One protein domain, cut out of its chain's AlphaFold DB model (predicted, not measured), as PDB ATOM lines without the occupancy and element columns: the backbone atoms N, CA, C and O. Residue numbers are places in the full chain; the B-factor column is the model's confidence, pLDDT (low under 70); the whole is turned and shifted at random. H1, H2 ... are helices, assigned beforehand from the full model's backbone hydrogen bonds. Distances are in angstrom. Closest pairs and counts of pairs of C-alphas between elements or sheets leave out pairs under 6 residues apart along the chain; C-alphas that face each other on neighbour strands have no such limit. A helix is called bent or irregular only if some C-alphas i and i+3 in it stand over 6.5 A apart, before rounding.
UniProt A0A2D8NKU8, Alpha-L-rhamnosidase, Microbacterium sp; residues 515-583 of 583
ATOM      1  N   LEU A 515       5.336  35.048 -26.555       97.00
ATOM      2  CA  LEU A 515       6.629  35.226 -25.872       97.00
ATOM      3  C   LEU A 515       7.769  35.723 -26.774       97.00
ATOM      4  O   LEU A 515       8.769  36.240 -26.261       97.00
ATOM      5  N   ASP A 516       7.626  35.575 -28.091       97.38
ATOM      6  CA  ASP A 516       8.606  36.047 -29.073       97.38
ATOM      7  C   ASP A 516       8.417  37.531 -29.429       97.38
ATOM      8  O   ASP A 516       9.228  38.099 -30.162       97.38
ATOM      9  N   ALA A 517       7.358  38.174 -28.919       97.50
ATOM     10  CA  ALA A 517       7.128  39.601 -29.113       97.50
ATOM     11  C   ALA A 517       8.260  40.413 -28.476       97.50
ATOM     12  O   ALA A 517       8.744  40.066 -27.391       97.50
ATOM     13  N   MET A 518       8.679  41.507 -29.120       97.62
ATOM     14  CA  MET A 518       9.649  42.408 -28.499       97.62
ATOM     15  C   MET A 518       9.002  43.095 -27.300       97.62
ATOM     16  O   MET A 518       7.817  43.421 -27.325       97.62
ATOM     17  N   LEU A 519       9.783  43.353 -26.254       97.56
ATOM     18  CA  LEU A 519       9.295  44.032 -25.056       97.56
ATOM     19  C   LEU A 519       8.674  45.393 -25.401       97.56
ATOM     20  O   LEU A 519       7.608  45.707 -24.884       97.56
ATOM     21  N   ALA A 520       9.279  46.159 -26.316       96.44
ATOM     22  CA  ALA A 520       8.683  47.398 -26.821       96.44
ATOM     23  C   ALA A 520       7.270  47.184 -27.398       96.44
ATOM     24  O   ALA A 520       6.362  47.928 -27.060       96.44
ATOM     25  N   ASP A 521       7.051  46.136 -28.197       96.31
ATOM     26  CA  ASP A 521       5.730  45.868 -28.780       96.31
ATOM     27  C   ASP A 521       4.701  45.485 -27.705       96.31
ATOM     28  O   ASP A 521       3.532  45.858 -27.794       96.31
ATOM     29  N   VAL A 522       5.138  44.762 -26.666       97.31
ATOM     30  CA  VAL A 522       4.281  44.368 -25.537       97.31
ATOM     31  C   VAL A 522       3.867  45.572 -24.698       97.31
ATOM     32  O   VAL A 522       2.702  45.649 -24.320       97.31
ATOM     33  N   ILE A 523       4.783  46.502 -24.390       96.25
ATOM     34  CA  ILE A 523       4.414  47.713 -23.644       96.25
ATOM     35  C   ILE A 523       3.599  48.669 -24.516       96.25
ATOM     36  O   ILE A 523       2.664  49.288 -24.015       96.25
ATOM     37  N   ASP A 524       3.894  48.770 -25.813       94.75
ATOM     38  CA  ASP A 524       3.195  49.670 -26.729       94.75
ATOM     39  C   ASP A 524       1.741  49.218 -26.966       94.75
ATOM     40  O   ASP A 524       0.894  50.080 -27.178       94.75
ATOM     41  N   ASP A 525       1.412  47.922 -26.859       94.81
ATOM     42  CA  ASP A 525       0.040  47.392 -26.953       94.81
ATOM     43  C   ASP A 525      -0.613  47.183 -25.560       94.81
ATOM     44  O   ASP A 525      -0.318  46.201 -24.868       94.81
ATOM     45  N   PRO A 526      -1.578  48.032 -25.140       92.38
ATOM     46  CA  PRO A 526      -2.242  47.902 -23.838       92.38
ATOM     47  C   PRO A 526      -3.008  46.586 -23.640       92.38
ATOM     48  O   PRO A 526      -3.320  46.219 -22.504       92.38
ATOM     49  N   ARG A 527      -3.372  45.873 -24.715       95.56
ATOM     50  CA  ARG A 527      -4.003  44.546 -24.628       95.56
ATOM     51  C   ARG A 527      -2.970  43.511 -24.198       95.56
ATOM     52  O   ARG A 527      -3.223  42.758 -23.260       95.56
ATOM     53  N   ALA A 528      -1.799  43.527 -24.834       97.38
ATOM     54  CA  ALA A 528      -0.695  42.626 -24.525       97.38
ATOM     55  C   ALA A 528      -0.150  42.860 -23.113       97.38
ATOM     56  O   ALA A 528      -0.004  41.909 -22.348       97.38
ATOM     57  N   TYR A 529       0.087  44.123 -22.743       96.75
ATOM     58  CA  TYR A 529       0.593  44.474 -21.418       96.75
ATOM     59  C   TYR A 529      -0.351  44.022 -20.293       96.75
ATOM     60  O   TYR A 529       0.082  43.383 -19.332       96.75
ATOM     61  N   ARG A 530      -1.662  44.273 -20.438       96.12
ATOM     62  CA  ARG A 530      -2.667  43.808 -19.469       96.12
ATOM     63  C   ARG A 530      -2.749  42.288 -19.407       96.12
ATOM     64  O   ARG A 530      -2.803  41.745 -18.308       96.12
ATOM     65  N   ALA A 531      -2.735  41.604 -20.553       97.81
ATOM     66  CA  ALA A 531      -2.753  40.143 -20.597       97.81
ATOM     67  C   ALA A 531      -1.541  39.544 -19.870       97.81
ATOM     68  O   ALA A 531      -1.702  38.629 -19.063       97.81
ATOM     69  N   LEU A 532      -0.348  40.106 -20.090       97.88
ATOM     70  CA  LEU A 532       0.876  39.717 -19.391       97.88
ATOM     71  C   LEU A 532       0.734  39.869 -17.872       97.88
ATOM     72  O   LEU A 532       0.940  38.901 -17.142       97.88
ATOM     73  N   LEU A 533       0.388  41.066 -17.389       96.62
ATOM     74  CA  LEU A 533       0.329  41.324 -15.950       96.62
ATOM     75  C   LEU A 533      -0.789  40.540 -15.256       96.62
ATOM     76  O   LEU A 533      -0.566  40.031 -14.162       96.62
ATOM     77  N   HIS A 534      -1.957  40.397 -15.888       97.38
ATOM     78  CA  HIS A 534      -3.067  39.617 -15.338       97.38
ATOM     79  C   HIS A 534      -2.696  38.137 -15.188       97.38
ATOM     80  O   HIS A 534      -2.874  37.562 -14.119       97.38
ATOM     81  N   THR A 535      -2.088  37.553 -16.222       97.75
ATOM     82  CA  THR A 535      -1.656  36.147 -16.197       97.75
ATOM     83  C   THR A 535      -0.577  35.914 -15.138       97.75
ATOM     84  O   THR A 535      -0.606  34.918 -14.415       97.75
ATOM     85  N   LEU A 536       0.372  36.846 -14.999       97.00
ATOM     86  CA  LEU A 536       1.362  36.782 -13.925       97.00
ATOM     87  C   LEU A 536       0.708  36.916 -12.547       97.00
ATOM     88  O   LEU A 536       1.064  36.161 -11.658       97.00
ATOM     89  N   ALA A 537      -0.261  37.812 -12.364       96.62
ATOM     90  CA  ALA A 537      -0.962  37.951 -11.089       96.62
ATOM     91  C   ALA A 537      -1.705  36.666 -10.685       96.62
ATOM     92  O   ALA A 537      -1.748  36.329  -9.504       96.62
ATOM     93  N   GLU A 538      -2.252  35.933 -11.655       97.50
ATOM     94  CA  GLU A 538      -2.991  34.692 -11.415       97.50
ATOM     95  C   GLU A 538      -2.070  33.495 -11.119       97.50
ATOM     96  O   GLU A 538      -2.363  32.683 -10.240       97.50
ATOM     97  N   HIS A 539      -0.936  33.386 -11.819       96.88
ATOM     98  CA  HIS A 539      -0.094  32.183 -11.780       96.88
ATOM     99  C   HIS A 539       1.266  32.346 -11.089       96.88
ATOM    100  O   HIS A 539       1.888  31.343 -10.734       96.88
ATOM    101  N   ALA A 540       1.754  33.575 -10.933       95.38
ATOM    102  CA  ALA A 540       3.041  33.912 -10.325       95.38
ATOM    103  C   ALA A 540       3.027  35.351  -9.753       95.38
ATOM    104  O   ALA A 540       3.790  36.208 -10.222       95.38
ATOM    105  N   PRO A 541       2.130  35.660  -8.791       94.69
ATOM    106  CA  PRO A 541       1.902  37.021  -8.300       94.69
ATOM    107  C   PRO A 541       3.175  37.700  -7.783       94.69
ATOM    108  O   PRO A 541       3.361  38.898  -7.977       94.69
ATOM    109  N   GLU A 542       4.106  36.933  -7.216       92.62
ATOM    110  CA  GLU A 542       5.407  37.411  -6.747       92.62
ATOM    111  C   GLU A 542       6.303  37.983  -7.860       92.62
ATOM    112  O   GLU A 542       7.293  38.658  -7.580       92.62
ATOM    113  N   ARG A 543       5.982  37.716  -9.134       91.38
ATOM    114  CA  ARG A 543       6.739  38.198 -10.297       91.38
ATOM    115  C   ARG A 543       6.180  39.481 -10.900       91.38
ATOM    116  O   ARG A 543       6.890  40.098 -11.693       91.38
ATOM    117  N   VAL A 544       4.953  39.884 -10.561       92.88
ATOM    118  CA  VAL A 544       4.282  41.046 -11.175       92.88
ATOM    119  C   VAL A 544       5.129  42.303 -11.005       92.88
ATOM    120  O   VAL A 544       5.500  42.924 -11.999       92.88
ATOM    121  N   ASP A 545       5.523  42.624  -9.773       89.81
ATOM    122  CA  ASP A 545       6.290  43.842  -9.496       89.81
ATOM    123  C   ASP A 545       7.704  43.791 -10.074       89.81
ATOM    124  O   ASP A 545       8.196  44.795 -10.595       89.81
ATOM    125  N   ALA A 546       8.333  42.612 -10.073       90.12
ATOM    126  CA  ALA A 546       9.643  42.413 -10.688       90.12
ATOM    127  C   ALA A 546       9.603  42.636 -12.210       90.12
ATOM    128  O   ALA A 546      10.500  43.265 -12.765       90.12
ATOM    129  N   VAL A 547       8.555  42.165 -12.894       92.94
ATOM    130  CA  VAL A 547       8.366  42.408 -14.333       92.94
ATOM    131  C   VAL A 547       8.006  43.868 -14.584       92.94
ATOM    132  O   VAL A 547       8.540  44.482 -15.504       92.94
ATOM    133  N   ARG A 548       7.140  44.448 -13.756       90.88
ATOM    134  CA  ARG A 548       6.681  45.828 -13.884       90.88
ATOM    135  C   ARG A 548       7.829  46.833 -13.774       90.88
ATOM    136  O   ARG A 548       7.964  47.687 -14.652       90.88
ATOM    137  N   THR A 549       8.641  46.716 -12.725       86.06
ATOM    138  CA  THR A 549       9.687  47.692 -12.366       86.06
ATOM    139  C   THR A 549      11.080  47.306 -12.868       86.06
ATOM    140  O   THR A 549      11.887  48.182 -13.161       86.06
ATOM    141  N   GLY A 550      11.369  46.009 -13.016       88.44
ATOM    142  CA  GLY A 550      12.683  45.502 -13.425       88.44
ATOM    143  C   GLY A 550      12.863  45.303 -14.932       88.44
ATOM    144  O   GLY A 550      13.980  45.043 -15.386       88.44
ATOM    145  N   THR A 551      11.792  45.409 -15.725       94.50
ATOM    146  CA  THR A 551      11.872  45.252 -17.183       94.50
ATOM    147  C   THR A 551      12.221  46.570 -17.853       94.50
ATOM    148  O   THR A 551      11.534  47.571 -17.688       94.50
ATOM    149  N   VAL A 552      13.256  46.533 -18.688       95.25
ATOM    150  CA  VAL A 552      13.569  47.613 -19.626       95.25
ATOM    151  C   VAL A 552      12.877  47.300 -20.951       95.25
ATOM    152  O   VAL A 552      13.319  46.407 -21.686       95.25
ATOM    153  N   TRP A 553      11.800  48.025 -21.252       96.50
ATOM    154  CA  TRP A 553      10.883  47.749 -22.365       96.50
ATOM    155  C   TRP A 553      11.424  48.196 -23.733       96.50
ATOM    156  O   TRP A 553      10.887  49.074 -24.402       96.50
ATOM    157  N   GLY A 554      12.548  47.603 -24.139       94.00
ATOM    158  CA  GLY A 554      13.264  47.950 -25.367       94.00
ATOM    159  C   GLY A 554      12.873  47.115 -26.591       94.00
ATOM    160  O   GLY A 554      12.350  46.007 -26.491       94.00
ATOM    161  N   SER A 555      13.224  47.614 -27.776       92.50
ATOM    162  CA  SER A 555      12.868  47.028 -29.084       92.50
ATOM    163  C   SER A 555      13.726  45.840 -29.534       92.50
ATOM    164  O   SER A 555      13.487  45.268 -30.592       92.50
ATOM    165  N   ARG A 556      14.755  45.466 -28.763       91.81
ATOM    166  CA  ARG A 556      15.749  44.440 -29.151       91.81
ATOM    167  C   ARG A 556      15.732  43.180 -28.289       91.81
ATOM    168  O   ARG A 556      16.623  42.344 -28.416       91.81
ATOM    169  N   ARG A 557      14.780  43.067 -27.367       94.56
ATOM    170  CA  ARG A 557      14.669  41.942 -26.434       94.56
ATOM    171  C   ARG A 557      13.264  41.377 -26.505       94.56
ATOM    172  O   ARG A 557      12.311  42.137 -26.379       94.56
ATOM    173  N   ALA A 558      13.155  40.065 -26.686       96.75
ATOM    174  CA  ALA A 558      11.879  39.364 -26.638       96.75
ATOM    175  C   ALA A 558      11.362  39.258 -25.196       96.75
ATOM    176  O   ALA A 558      12.159  39.223 -24.250       96.75
ATOM    177  N   LEU A 559      10.047  39.140 -25.024       96.75
ATOM    178  CA  LEU A 559       9.408  38.971 -23.718       96.75
ATOM    179  C   LEU A 559       9.945  37.757 -22.947       96.75
ATOM    180  O   LEU A 559      10.154  37.831 -21.734       96.75
ATOM    181  N   SER A 560      10.265  36.670 -23.650       95.50
ATOM    182  CA  SER A 560      10.912  35.481 -23.079       95.50
ATOM    183  C   SER A 560      12.185  35.792 -22.280       95.50
ATOM    184  O   SER A 560      12.482  35.099 -21.306       95.50
ATOM    185  N   THR A 561      12.916  36.859 -22.622       93.56
ATOM    186  CA  THR A 561      14.122  37.273 -21.886       93.56
ATOM    187  C   THR A 561      13.799  37.873 -20.517       93.56
ATOM    188  O   THR A 561      14.490  37.566 -19.548       93.56
ATOM    189  N   ALA A 562      12.722  38.659 -20.398       92.50
ATOM    190  CA  ALA A 562      12.253  39.189 -19.114       92.50
ATOM    191  C   ALA A 562      11.658  38.082 -18.223       92.50
ATOM    192  O   ALA A 562      11.686  38.161 -16.994       92.50
ATOM    193  N   LEU A 563      11.166  37.008 -18.844       94.50
ATOM    194  CA  LEU A 563      10.547  35.871 -18.169       94.50
ATOM    195  C   LEU A 563      11.461  34.638 -18.080       94.50
ATOM    196  O   LEU A 563      10.970  33.557 -17.766       94.50
ATOM    197  N   MET A 564      12.775  34.772 -18.284       92.12
ATOM    198  CA  MET A 564      13.680  33.622 -18.462       92.12
ATOM    199  C   MET A 564      13.718  32.624 -17.290       92.12
ATOM    200  O   MET A 564      13.993  31.445 -17.490       92.12
ATOM    201  N   PHE A 565      13.437  33.087 -16.069       90.25
ATOM    202  CA  PHE A 565      13.387  32.255 -14.858       90.25
ATOM    203  C   PHE A 565      11.951  31.906 -14.435       90.25
ATOM    204  O   PHE A 565      11.701  31.612 -13.267       90.25
ATOM    205  N   THR A 566      10.985  32.027 -15.344       93.56
ATOM    206  CA  THR A 566       9.573  31.716 -15.090       93.56
ATOM    207  C   THR A 566       9.319  30.236 -15.383       93.56
ATOM    208  O   THR A 566       9.827  29.731 -16.387       93.56
ATOM    209  N   PRO A 567       8.546  29.512 -14.549       94.69
ATOM    210  CA  PRO A 567       8.240  28.109 -14.804       94.69
ATOM    211  C   PRO A 567       7.578  27.891 -16.180       94.69
ATOM    212  O   PRO A 567       6.701  28.672 -16.552       94.69
ATOM    213  N   PRO A 568       7.915  26.809 -16.914       96.19
ATOM    214  CA  PRO A 568       7.346  26.538 -18.238       96.19
ATOM    215  C   PRO A 568       5.808  26.544 -18.323       96.19
ATOM    216  O   PRO A 568       5.299  27.055 -19.318       96.19
ATOM    217  N   PRO A 569       5.046  26.048 -17.322       96.75
ATOM    218  CA  PRO A 569       3.586  26.144 -17.355       96.75
ATOM    219  C   PRO A 569       3.084  27.592 -17.384       96.75
ATOM    220  O   PRO A 569       2.221  27.922 -18.183       96.75
ATOM    221  N   VAL A 570       3.682  28.477 -16.579       96.62
ATOM    222  CA  VAL A 570       3.308  29.900 -16.526       96.62
ATOM    223  C   VAL A 570       3.675  30.609 -17.833       96.62
ATOM    224  O   VAL A 570       2.916  31.436 -18.322       96.62
ATOM    225  N   LEU A 571       4.815  30.256 -18.440       97.38
ATOM    226  CA  LEU A 571       5.199  30.766 -19.761       97.38
ATOM    227  C   LEU A 571       4.171  30.402 -20.843       97.38
ATOM    228  O   LEU A 571       3.854  31.246 -21.676       97.38
ATOM    229  N   ALA A 572       3.642  29.175 -20.824       97.50
ATOM    230  CA  ALA A 572       2.625  28.742 -21.780       97.50
ATOM    231  C   ALA A 572       1.316  29.538 -21.635       97.50
ATOM    232  O   ALA A 572       0.751  29.950 -22.647       97.50
ATOM    233  N   GLU A 573       0.881  29.810 -20.399       98.19
ATOM    234  CA  GLU A 573      -0.295  30.655 -20.140       98.19
ATOM    235  C   GLU A 573      -0.070  32.095 -20.626       98.19
ATOM    236  O   GLU A 573      -0.921  32.655 -21.313       98.19
ATOM    237  N   VAL A 574       1.105  32.683 -20.358       97.94
ATOM    238  CA  VAL A 574       1.443  34.041 -20.830       97.94
ATOM    239  C   VAL A 574       1.467  34.113 -22.360       97.94
ATOM    240  O   VAL A 574       0.930  35.061 -22.937       97.94
ATOM    241  N   ASP A 575       2.066  33.123 -23.032       98.31
ATOM    242  CA  ASP A 575       2.097  33.053 -24.498       98.31
ATOM    243  C   ASP A 575       0.680  33.017 -25.083       98.31
ATOM    244  O   ASP A 575       0.344  33.817 -25.963       98.31
ATOM    245  N   ALA A 576      -0.166  32.126 -24.554       98.12
ATOM    246  CA  ALA A 576      -1.546  31.969 -24.989       98.12
ATOM    247  C   ALA A 576      -2.370  33.241 -24.742       98.12
ATOM    248  O   ALA A 576      -3.079  33.692 -25.645       98.12
ATOM    249  N   ALA A 577      -2.237  33.853 -23.562       98.19
ATOM    250  CA  ALA A 577      -2.958  35.063 -23.186       98.19
ATOM    251  C   ALA A 577      -2.615  36.251 -24.095       98.19
ATOM    252  O   ALA A 577      -3.516  36.947 -24.563       98.19
ATOM    253  N   ILE A 578      -1.332  36.466 -24.407       98.19
ATOM    254  CA  ILE A 578      -0.908  37.562 -25.292       98.19
ATOM    255  C   ILE A 578      -1.415  37.346 -26.717       98.19
ATOM    256  O   ILE A 578      -1.942  38.279 -27.328       98.19
ATOM    257  N   ARG A 579      -1.298  36.126 -27.257       98.38
ATOM    258  CA  ARG A 579      -1.815  35.822 -28.602       98.38
ATOM    259  C   ARG A 579      -3.323  36.027 -28.671       98.38
ATOM    260  O   ARG A 579      -3.800  36.645 -29.614       98.38
ATOM    261  N   ALA A 580      -4.060  35.554 -27.668       97.94
ATOM    262  CA  ALA A 580      -5.508  35.715 -27.606       97.94
ATOM    263  C   ALA A 580      -5.932  37.186 -27.473       97.94
ATOM    264  O   ALA A 580      -6.906  37.592 -28.095       97.94
ATOM    265  N   ALA A 581      -5.205  37.987 -26.689       97.25
ATOM    266  CA  ALA A 581      -5.528  39.396 -26.472       97.25
ATOM    267  C   ALA A 581      -5.199  40.301 -27.672       97.25
ATOM    268  O   ALA A 581      -5.752  41.398 -27.773       97.25
ATOM    269  N   THR A 582      -4.281  39.878 -28.546       97.06
ATOM    270  CA  THR A 582      -3.784  40.696 -29.667       97.06
ATOM    271  C   THR A 582      -4.260  40.236 -31.045       97.06
ATOM    272  O   THR A 582      -4.139  41.017 -31.991       97.06
ATOM    273  N   ALA A 583      -4.803  39.017 -31.153       93.50
ATOM    274  CA  ALA A 583      -5.538  38.528 -32.321       93.50
ATOM    275  C   ALA A 583      -6.755  39.409 -32.633       93.50
ATOM    276  O   ALA A 583      -7.013  39.601 -33.844       93.50
TER     277      ALA A 583
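AT A GLANCE: This is residues 515 to 583 of the 583 residues of the protein "Alpha-L-rhamnosidase" of Microbacterium sp (UniProt A0A2D8NKU8). A small helical body in which H2 and H5 pack side by side, running opposite ways, while H3 folds back from the end of H2 to make a helical hairpin on another side of it. Short H1 makes a corner with the beginning of H2, and the single turn H4 sits across the opening between H3 and H5, on the side away from H2. The printed part has 69 residues with five named helices in the order H1, H2, H3, H4, H5 and no named strand; the class is all helix. It is compact, with a radius of gyration of the C-alphas of 10.5 A, and its rounded outline spans 26 by 25 by 18 A.

IN THESE COORDINATES: The printed part begins at Leu 515, before H1, residues 519 to 524, which is 8.5 A long and starts with C-alpha 519 at (9.295, 44.032, -25.056). H2, residues 526 to 539, is 19.9 A long and ends with C-alpha 539 at (-0.094, 32.183, -11.780). H3, residues 541 to 550, is 14.6 A long and irregular: C-alphas 542 and 545 are 7.0 A apart. H4, residues 559 to 562, is 5.4 A long. H5, residues 568 to 582, is the longest helix at 21.3 A and ends with C-alpha 582 at (-3.784, 40.696, -29.667).

HOW THE PARTS SIT: H2 is the hub, touching H1, H3 and H5. H1 and H2 only just touch, and only at the corner by their link, with 3 pairs of C-alphas within 8 A; the closest are those of Val 522 and Ala 528, 5.4 A apart. Their lines stand at a steep tilt of 63 degrees. H2 and H3 form a helical hairpin, opposite ways at a steep tilt of 40 degrees; H2 touches H3 with residues 533 to 537 alone, and the closest C-alphas are those of Leu 536 and Val 544, 5.9 A apart. H2 and H5 touch with 20 pairs of C-alphas within 8 A, the closest being those of Ala 528 and Ile 578, 5.1 A apart. They run opposite ways at a shallow tilt of 28 degrees. H4 is close to but not clearly touching H1, with the closest C-alphas, Leu 519 and Leu 559, 5.2 A apart. H4 and H5 are near each other, with 5 pairs of C-alphas within 10 A. H3 and H5 are apart. Every O i to N i+4 pair is within hydrogen-bond range in H1, H2 and H5, and 4 of 6 are in H3; H4 is too short for such a pair.

THE WHOLE: The two C-alphas farthest apart are those of Glu 542 and Ala 583, at 27.8 A. The printed part has no cut and ends at Ala 583, the chain's last residue. The links H1 to H2, H2 to H3 and H4 to H5 are tight; that from H3 to H4, 8 residues, is short. The mean pLDDT of the printed part is 95.3, and no printed residue is under 70.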